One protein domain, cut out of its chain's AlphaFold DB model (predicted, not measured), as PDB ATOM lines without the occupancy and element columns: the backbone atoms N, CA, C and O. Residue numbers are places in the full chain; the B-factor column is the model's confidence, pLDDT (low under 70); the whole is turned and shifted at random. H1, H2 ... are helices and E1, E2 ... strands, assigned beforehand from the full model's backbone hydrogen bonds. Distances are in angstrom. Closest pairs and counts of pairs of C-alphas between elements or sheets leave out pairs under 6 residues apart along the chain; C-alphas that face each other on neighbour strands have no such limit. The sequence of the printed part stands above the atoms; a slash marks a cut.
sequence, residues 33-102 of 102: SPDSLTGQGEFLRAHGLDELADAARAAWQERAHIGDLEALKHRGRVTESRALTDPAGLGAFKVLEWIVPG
ATOM      1  N   SER A  33     196.813 166.569 169.773       96.50
ATOM      2  CA  SER A  33     195.598 167.312 170.111       96.50
ATOM      3  C   SER A  33     194.641 166.424 170.920       96.50
ATOM      4  O   SER A  33     194.325 165.330 170.450       96.50
ATOM      5  N   PRO A  34     194.235 166.840 172.132       97.38
ATOM      6  CA  PRO A  34     193.303 166.072 172.943       97.38
ATOM      7  C   PRO A  34     191.874 166.222 172.422       97.38
ATOM      8  O   PRO A  34     191.531 167.236 171.810       97.38
ATOM      9  N   ASP A  35     191.034 165.235 172.722       97.62
ATOM     10  CA  ASP A  35     189.595 165.288 172.441       97.62
ATOM     11  C   ASP A  35     188.866 166.202 173.440       97.62
ATOM     12  O   ASP A  35     187.846 166.809 173.116       97.62
ATOM     13  N   SER A  36     189.415 166.332 174.652       97.25
ATOM     14  CA  SER A  36     188.934 167.221 175.711       97.25
ATOM     15  C   SER A  36     190.112 167.865 176.447       97.25
ATOM     16  O   SER A  36     191.107 167.210 176.760       97.25
ATOM     17  N   LEU A  37     189.998 169.166 176.720       97.06
ATOM     18  CA  LEU A  37     190.932 169.937 177.537       97.06
ATOM     19  C   LEU A  37     190.128 170.831 178.484       97.06
ATOM     20  O   LEU A  37     189.451 171.757 178.044       97.06
ATOM     21  N   THR A  38     190.257 170.587 179.782       97.19
ATOM     22  CA  THR A  38     189.582 171.355 180.836       97.19
ATOM     23  C   THR A  38     190.555 171.689 181.972       97.19
ATOM     24  O   THR A  38     191.685 171.191 182.023       97.19
ATOM     25  N   GLY A  39     190.142 172.575 182.878       96.75
ATOM     26  CA  GLY A  39     190.843 172.802 184.136       96.75
ATOM     27  C   GLY A  39     190.511 171.712 185.156       96.75
ATOM     28  O   GLY A  39     189.389 171.216 185.210       96.75
ATOM     29  N   GLN A  40     191.459 171.386 186.029       98.38
ATOM     30  CA  GLN A  40     191.297 170.399 187.095       98.38
ATOM     31  C   GLN A  40     190.079 170.711 187.965       98.38
ATOM     32  O   GLN A  40     189.329 169.807 188.322       98.38
ATOM     33  N   GLY A  41     189.855 171.988 188.293       98.12
ATOM     34  CA  GLY A  41     188.710 172.376 189.110       98.12
ATOM     35  C   GLY A  41     187.363 172.077 188.447       98.12
ATOM     36  O   GLY A  41     186.436 171.644 189.122       98.12
ATOM     37  N   GLU A  42     187.252 172.287 187.136       97.69
ATOM     38  CA  GLU A  42     186.039 171.979 186.371       97.69
ATOM     39  C   GLU A  42     185.866 170.468 186.199       97.69
ATOM     40  O   GLU A  42     184.796 169.946 186.506       97.69
ATOM     41  N   PHE A  43     186.938 169.762 185.828       98.38
ATOM     42  CA  PHE A  43     186.958 168.304 185.738       98.38
ATOM     43  C   PHE A  43     186.467 167.650 187.035       98.38
ATOM     44  O   PHE A  43     185.528 166.860 187.031       98.38
ATOM     45  N   LEU A  44     187.043 168.017 188.181       98.38
ATOM     46  CA  LEU A  44     186.678 167.407 189.458       98.38
ATOM     47  C   LEU A  44     185.216 167.670 189.843       98.38
ATOM     48  O   LEU A  44     184.566 166.773 190.378       98.38
ATOM     49  N   ARG A  45     184.673 168.860 189.549       97.50
ATOM     50  CA  ARG A  45     183.242 169.143 189.762       97.50
ATOM     51  C   ARG A  45     182.360 168.292 188.856       97.50
ATOM     52  O   ARG A  45     181.409 167.696 189.345       97.50
ATOM     53  N   ALA A  46     182.712 168.158 187.576       97.56
ATOM     54  CA  ALA A  46     182.000 167.281 186.644       97.56
ATOM     55  C   ALA A  46     182.015 165.802 187.088       97.56
ATOM     56  O   ALA A  46     181.103 165.048 186.755       97.56
ATOM     57  N   HIS A  47     183.011 165.408 187.886       97.94
ATOM     58  CA  HIS A  47     183.158 164.072 188.465       97.94
ATOM     59  C   HIS A  47     182.677 163.944 189.923       97.94
ATOM     60  O   HIS A  47     182.994 162.960 190.594       97.94
ATOM     61  N   GLY A  48     181.874 164.891 190.411       98.00
ATOM     62  CA  GLY A  48     181.121 164.736 191.655       98.00
ATOM     63  C   GLY A  48     181.824 165.230 192.927       98.00
ATOM     64  O   GLY A  48     181.499 164.801 194.039       98.00
ATOM     65  N   LEU A  49     182.851 166.080 192.795       98.06
ATOM     66  CA  LEU A  49     183.583 166.597 193.954       98.06
ATOM     67  C   LEU A  49     182.705 167.460 194.875       98.06
ATOM     68  O   LEU A  49     182.910 167.441 196.091       98.06
ATOM     69  N   ASP A  50     181.741 168.198 194.322       97.25
ATOM     70  CA  ASP A  50     180.869 169.072 195.110       97.25
ATOM     71  C   ASP A  50     179.947 168.241 196.017       97.25
ATOM     72  O   ASP A  50     179.860 168.506 197.217       97.25
ATOM     73  N   GLU A  51     179.377 167.147 195.507       97.81
ATOM     74  CA  GLU A  51     178.563 166.211 196.285       97.81
ATOM     75  C   GLU A  51     179.379 165.550 197.405       97.81
ATOM     76  O   GLU A  51     178.909 165.421 198.539       97.81
ATOM     77  N   LEU A  52     180.629 165.167 197.119       97.44
ATOM     78  CA  LEU A  52     181.540 164.623 198.130       97.44
ATOM     79  C   LEU A  52     181.868 165.655 199.218       97.44
ATOM     80  O   LEU A  52     181.940 165.309 200.403       97.44
ATOM     81  N   ALA A  53     182.066 166.918 198.835       97.00
ATOM     82  CA  ALA A  53     182.352 168.004 199.760       97.00
ATOM     83  C   ALA A  53     181.140 168.340 200.640       97.00
ATOM     84  O   ALA A  53     181.302 168.575 201.842       97.00
ATOM     85  N   ASP A  54     179.934 168.320 200.078       97.44
ATOM     86  CA  ASP A  54     178.695 168.568 200.811       97.44
ATOM     87  C   ASP A  54     178.370 167.432 201.782       97.44
ATOM     88  O   ASP A  54     178.082 167.692 202.955       97.44
ATOM     89  N   ALA A  55     178.537 166.176 201.360       96.56
ATOM     90  CA  ALA A  55     178.409 165.023 202.248       96.56
ATOM     91  C   ALA A  55     179.411 165.092 203.417       96.56
ATOM     92  O   ALA A  55     179.056 164.850 204.573       96.56
ATOM     93  N   ALA A  56     180.662 165.483 203.147       95.44
ATOM     94  CA  ALA A  56     181.662 165.683 204.192       95.44
ATOM     95  C   ALA A  56     181.300 166.846 205.131       95.44
ATOM     96  O   ALA A  56     181.491 166.742 206.343       95.44
ATOM     97  N   ARG A  57     180.742 167.942 204.605       95.56
ATOM     98  CA  ARG A  57     180.286 169.076 205.416       95.56
ATOM     99  C   ARG A  57     179.163 168.668 206.365       95.56
ATOM    100  O   ARG A  57     179.231 169.038 207.535       95.56
ATOM    101  N   ALA A  58     178.175 167.911 205.889       95.06
ATOM    102  CA  ALA A  58     177.083 167.407 206.720       95.06
ATOM    103  C   ALA A  58     177.612 166.515 207.857       95.06
ATOM    104  O   ALA A  58     177.368 166.799 209.030       95.06
ATOM    105  N   ALA A  59     178.451 165.528 207.525       93.19
ATOM    106  CA  ALA A  59     179.039 164.618 208.508       93.19
ATOM    107  C   ALA A  59     179.932 165.336 209.540       93.19
ATOM    108  O   ALA A  59     179.936 164.981 210.721       93.19
ATOM    109  N   TRP A  60     180.667 166.378 209.127       92.44
ATOM    110  CA  TRP A  60     181.403 167.231 210.061       92.44
ATOM    111  C   TRP A  60     180.463 167.938 211.041       92.44
ATOM    112  O   TRP A  60     180.725 167.904 212.238       92.44
ATOM    113  N   GLN A  61     179.368 168.548 210.572       91.00
ATOM    114  CA  GLN A  61     178.439 169.275 211.448       91.00
ATOM    115  C   GLN A  61     177.772 168.360 212.480       91.00
ATOM    116  O   GLN A  61     177.676 168.723 213.651       91.00
ATOM    117  N   GLU A  62     177.383 167.151 212.080       91.56
ATOM    118  CA  GLU A  62     176.776 166.166 212.982       91.56
ATOM    119  C   GLU A  62     177.730 165.732 214.103       91.56
ATOM    120  O   GLU A  62     177.303 165.517 215.236       91.56
ATOM    121  N   ARG A  63     179.034 165.636 213.814       89.81
ATOM    122  CA  ARG A  63     180.044 165.098 214.743       89.81
ATOM    123  C   ARG A  63     180.966 166.149 215.359       89.81
ATOM    124  O   ARG A  63     181.791 165.801 216.202       89.81
ATOM    125  N   ALA A  64     180.837 167.422 214.992       82.44
ATOM    126  CA  ALA A  64     181.744 168.487 215.434       82.44
ATOM    127  C   ALA A  64     181.824 168.604 216.965       82.44
ATOM    128  O   ALA A  64     182.888 168.897 217.504       82.44
ATOM    129  N   HIS A  65     180.720 168.323 217.663       83.75
ATOM    130  CA  HIS A  65     180.639 168.339 219.125       83.75
ATOM    131  C   HIS A  65     181.375 167.169 219.802       83.75
ATOM    132  O   HIS A  65     181.716 167.263 220.977       83.75
ATOM    133  N   ILE A  66     181.618 166.077 219.071       89.31
ATOM    134  CA  ILE A  66     182.358 164.898 219.539       89.31
ATOM    135  C   ILE A  66     183.863 165.126 219.360       89.31
ATOM    136  O   ILE A  66     184.659 164.704 220.194       89.31
ATOM    137  N   GLY A  67     184.257 165.814 218.279       80.62
ATOM    138  CA  GLY A  67     185.652 166.175 218.015       80.62
ATOM    139  C   GLY A  67     186.569 164.976 217.754       80.62
ATOM    140  O   GLY A  67     187.762 165.041 218.047       80.62
ATOM    141  N   ASP A  68     186.025 163.877 217.229       88.75
ATOM    142  CA  ASP A  68     186.779 162.652 216.978       88.75
ATOM    143  C   ASP A  68     187.558 162.670 215.649       88.75
ATOM    144  O   ASP A  68     187.458 163.589 214.831       88.75
ATOM    145  N   LEU A  69     188.378 161.636 215.430       90.81
ATOM    146  CA  LEU A  69     189.193 161.514 214.216       90.81
ATOM    147  C   LEU A  69     188.344 161.471 212.941       90.81
ATOM    148  O   LEU A  69     188.761 162.016 211.920       90.81
ATOM    149  N   GLU A  70     187.159 160.860 212.987       90.62
ATOM    150  CA  GLU A  70     186.243 160.847 211.844       90.62
ATOM    151  C   GLU A  70     185.720 162.254 211.536       90.62
ATOM    152  O   GLU A  70     185.757 162.682 210.382       90.62
ATOM    153  N   ALA A  71     185.346 163.036 212.554       88.31
ATOM    154  CA  ALA A  71     184.990 164.440 212.376       88.31
ATOM    155  C   ALA A  71     186.152 165.235 211.741       88.31
ATOM    156  O   ALA A  71     185.949 165.981 210.779       88.31
ATOM    157  N   LEU A  72     187.393 165.029 212.196       91.75
ATOM    158  CA  LEU A  72     188.565 165.689 211.605       91.75
ATOM    159  C   LEU A  72     188.804 165.300 210.140       91.75
ATOM    160  O   LEU A  72     189.134 166.175 209.339       91.75
ATOM    161  N   LYS A  73     188.593 164.034 209.764       92.56
ATOM    162  CA  LYS A  73     188.674 163.586 208.363       92.56
ATOM    163  C   LYS A  73     187.639 164.290 207.489       92.56
ATOM    164  O   LYS A  73     187.978 164.772 206.411       92.56
ATOM    165  N   HIS A  74     186.394 164.398 207.955       92.88
ATOM    166  CA  HIS A  74     185.341 165.109 207.227       92.88
ATOM    167  C   HIS A  74     185.666 166.596 207.049       92.88
ATOM    168  O   HIS A  74     185.513 167.133 205.952       92.88
ATOM    169  N   ARG A  75     186.209 167.250 208.084       92.81
ATOM    170  CA  ARG A  75     186.704 168.629 207.978       92.81
ATOM    171  C   ARG A  75     187.849 168.754 206.968       92.81
ATOM    172  O   ARG A  75     187.871 169.712 206.200       92.81
ATOM    173  N   GLY A  76     188.782 167.799 206.968       93.62
ATOM    174  CA  GLY A  76     189.896 167.727 206.019       93.62
ATOM    175  C   GLY A  76     189.412 167.707 204.573       93.62
ATOM    176  O   GLY A  76     189.773 168.594 203.805       93.62
ATOM    177  N   ARG A  77     188.478 166.804 204.245       95.25
ATOM    178  CA  ARG A  77     187.894 166.678 202.895       95.25
ATOM    179  C   ARG A  77     187.293 167.981 202.364       95.25
ATOM    180  O   ARG A  77     187.446 168.288 201.189       95.25
ATOM    181  N   VAL A  78     186.638 168.765 203.225       94.69
ATOM    182  CA  VAL A  78     186.070 170.073 202.842       94.69
ATOM    183  C   VAL A  78     187.158 171.098 202.508       94.69
ATOM    184  O   VAL A  78     186.978 171.929 201.619       94.69
ATOM    185  N   THR A  79     188.270 171.090 203.239       96.19
ATOM    186  CA  THR A  79     189.401 171.991 202.969       96.19
ATOM    187  C   THR A  79     190.162 171.555 201.721       96.19
ATOM    188  O   THR A  79     190.498 172.387 200.882       96.19
ATOM    189  N   GLU A  80     190.395 170.254 201.575       96.88
ATOM    190  CA  GLU A  80     191.093 169.666 200.432       96.88
ATOM    191  C   GLU A  80     190.325 169.891 199.127       96.88
ATOM    192  O   GLU A  80     190.931 170.306 198.143       96.88
ATOM    193  N   SER A  81     188.995 169.731 199.112       97.56
ATOM    194  CA  SER A  81     188.195 169.993 197.905       97.56
ATOM    195  C   SER A  81     188.307 171.446 197.429       97.56
ATOM    196  O   SER A  81     188.389 171.710 196.229       97.56
ATOM    197  N   ARG A  82     188.389 172.403 198.363       96.81
ATOM    198  CA  ARG A  82     188.640 173.816 198.041       96.81
ATOM    199  C   ARG A  82     190.037 174.018 197.465       96.81
ATOM    200  O   ARG A  82     190.168 174.686 196.449       96.81
ATOM    201  N   ALA A  83     191.062 173.416 198.070       97.62
ATOM    202  CA  ALA A  83     192.433 173.510 197.568       97.62
ATOM    203  C   ALA A  83     192.576 172.917 196.155       97.62
ATOM    204  O   ALA A  83     193.252 173.499 195.308       97.62
ATOM    205  N   LEU A  84     191.902 171.796 195.879       98.12
ATOM    206  CA  LEU A  84     191.913 171.124 194.576       98.12
ATOM    207  C   LEU A  84     191.217 171.917 193.463       98.12
ATOM    208  O   LEU A  84     191.519 171.697 192.290       98.12
ATOM    209  N   THR A  85     190.292 172.815 193.814       98.06
ATOM    210  CA  THR A  85     189.476 173.573 192.850       98.06
ATOM    211  C   THR A  85     189.776 175.070 192.809       98.06
ATOM    212  O   THR A  85     189.171 175.778 192.002       98.06
ATOM    213  N   ASP A  86     190.714 175.559 193.627       97.69
ATOM    214  CA  ASP A  86     191.127 176.962 193.645       97.69
ATOM    215  C   ASP A  86     191.811 177.348 192.316       97.69
ATOM    216  O   ASP A  86     192.881 176.811 192.012       97.69
ATOM    217  N   PRO A  87     191.243 178.278 191.522       95.81
ATOM    218  CA  PRO A  87     191.829 178.705 190.253       95.81
ATOM    219  C   PRO A  87     193.140 179.489 190.412       95.81
ATOM    220  O   PRO A  87     193.855 179.663 189.431       95.81
ATOM    221  N   ALA A  88     193.479 179.968 191.613       96.44
ATOM    222  CA  ALA A  88     194.791 180.551 191.898       96.44
ATOM    223  C   ALA A  88     195.845 179.495 192.288       96.44
ATOM    224  O   ALA A  88     197.021 179.826 192.445       96.44
ATOM    225  N   GLY A  89     195.432 178.234 192.447       95.75
ATOM    226  CA  GLY A  89     196.272 177.112 192.854       95.75
ATOM    227  C   GLY A  89     196.057 175.884 191.971       95.75
ATOM    228  O   GLY A  89     196.134 175.957 190.744       95.75
ATOM    229  N   LEU A  90     195.798 174.734 192.600       97.12
ATOM    230  CA  LEU A  90     195.712 173.442 191.904       97.12
ATOM    231  C   LEU A  90     194.553 173.378 190.903       97.12
ATOM    232  O   LEU A  90     194.638 172.652 189.917       97.12
ATOM    233  N   GLY A  91     193.487 174.155 191.106       97.44
ATOM    234  CA  GLY A  91     192.338 174.183 190.202       97.44
ATOM    235  C   GLY A  91     192.677 174.651 188.784       97.44
ATOM    236  O   GLY A  91     191.948 174.302 187.855       97.44
ATOM    237  N   ALA A  92     193.782 175.383 188.607       96.00
ATOM    238  CA  ALA A  92     194.284 175.823 187.304       96.00
ATOM    239  C   ALA A  92     195.113 174.766 186.556       96.00
ATOM    240  O   ALA A  92     195.541 175.014 185.426       96.00
ATOM    241  N   PHE A  93     195.361 173.598 187.157       97.75
ATOM    242  CA  PHE A  93     196.023 172.499 186.457       97.75
ATOM    243  C   PHE A  93     195.157 172.042 185.284       97.75
ATOM    244  O   PHE A  93     193.943 172.229 185.290       97.75
ATOM    245  N   LYS A  94     195.771 171.467 184.253       97.56
ATOM    246  CA  LYS A  94     195.061 171.036 183.044       97.56
ATOM    247  C   LYS A  94     194.775 169.543 183.103       97.56
ATOM    248  O   LYS A  94     195.649 168.771 183.488       97.56
ATOM    249  N   VAL A  95     193.587 169.153 182.661       98.12
ATOM    250  CA  VAL A  95     193.213 167.759 182.411       98.12
ATOM    251  C   VAL A  95     192.990 167.601 180.914       98.12
ATOM    252  O   VAL A  95     192.279 168.399 180.304       98.12
ATOM    253  N   LEU A  96     193.664 166.613 180.329       98.19
ATOM    254  CA  LEU A  96     193.629 166.297 178.905       98.19
ATOM    255  C   LEU A  96     193.173 164.852 178.731       98.19
ATOM    256  O   LEU A  96     193.698 163.969 179.410       98.19
ATOM    257  N   GLU A  97     192.246 164.613 177.808       97.44
ATOM    258  CA  GLU A  97     191.719 163.276 177.518       97.44
ATOM    259  C   GLU A  97     191.831 162.955 176.022       97.44
ATOM    260  O   GLU A  97     191.625 163.824 175.171       97.44
ATOM    261  N   TRP A  98     192.145 161.691 175.714       97.62
ATOM    262  CA  TRP A  98     192.197 161.138 174.357       97.62
ATOM    263  C   TRP A  98     191.386 159.842 174.302       97.62
ATOM    264  O   TRP A  98     191.572 158.949 175.135       97.62
ATOM    265  N   ILE A  99     190.519 159.708 173.304       95.81
ATOM    266  CA  ILE A  99     189.767 158.492 173.011       95.81
ATOM    267  C   ILE A  99     190.679 157.561 172.213       95.81
ATOM    268  O   ILE A  99     191.031 157.828 171.065       95.81
ATOM    269  N   VAL A 100     191.060 156.438 172.818       92.94
ATOM    270  CA  VAL A 100     191.889 155.427 172.153       92.94
ATOM    271  C   VAL A 100     190.973 154.405 171.468       92.94
ATOM    272  O   VAL A 100     190.124 153.823 172.148       92.94
ATOM    273  N   PRO A 101     191.112 154.161 170.149       85.50
ATOM    274  CA  PRO A 101     190.404 153.070 169.491       85.50
ATOM    275  C   PRO A 101     190.853 151.730 170.093       85.50
ATOM    276  O   PRO A 101     192.054 151.494 170.231       85.50
ATOM    277  N   GLY A 102     189.886 150.891 170.474       75.94
ATOM    278  CA  GLY A 102     190.128 149.533 170.978       75.94
ATOM    279  C   GLY A 102     190.452 148.517 169.893       75.94
ATOM    280  O   GLY A 102     190.172 148.797 168.704       75.94
TER     281      GLY A 102
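What this domain is: This is residues 33 to 102 of the 102 residues of an uncharacterized protein of Actinobacteria bacterium (UniProt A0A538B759). A long helical hairpin, H2 and H3, makes one end of a long, flat shape; a small ribbon of two antiparallel strands, E1 and E2, makes the other end, and the short helix H1 sits between. The printed part has 70 residues, with elements in the order E1, H1, H2, H3, E2; the class is mostly helix. The whole is loose, with a radius of gyration of the C-alphas of 15.7 A and spans of 51 by 31 by 15 A.

How they stand to each other: Begin at E1, residues 36 to 39, and look for its antiparallel neighbour E2, residues 94 to 97: N 38 and O 95 are within hydrogen-bond range at 3.0 A, N 95 and O 38 at 2.9 A. Next comes H1, residues 40 to 46; its closest C-alpha pair with E2 is Gln 40 and Lys 94, 5.6 A apart. H2, residues 49 to 63, and H1 meet only through their link. H3, residues 69 to 85, touches H2 in a hairpin, at a shallow tilt of 29 degrees, opposite ways; their closest C-alphas, of Ala 56 and His 74, are 4.8 A apart. With residues 84 to 85 alone, H3 touches H1, at a steep tilt of 67 degrees, only just short of about perpendicular; the closest C-alphas, of Gly 41 and Thr 85, are 4.0 A apart. E1 and H2 are apart. Each O i to N i+4 pair is within hydrogen-bond range in H1 and H2, and 12 of 13 in H3.

Where its parts are: Find C-alpha 36 at (188.934, 167.221, 175.711), where E1 begins its 10.3 A. H1 is 9.8 A long. From C-alpha 49 at (183.583, 166.597, 193.954), H2 runs 21.1 A; H3 runs 24.5 A. E2, 10.1 A long, ends at C-alpha 97, (191.719, 163.276, 177.518).

The domain as a whole: The two C-alphas farthest apart, of His 65 and Pro 101, are 52.8 A apart. The printed part has no cut, no link is long, and no printed residue has a pLDDT under 70.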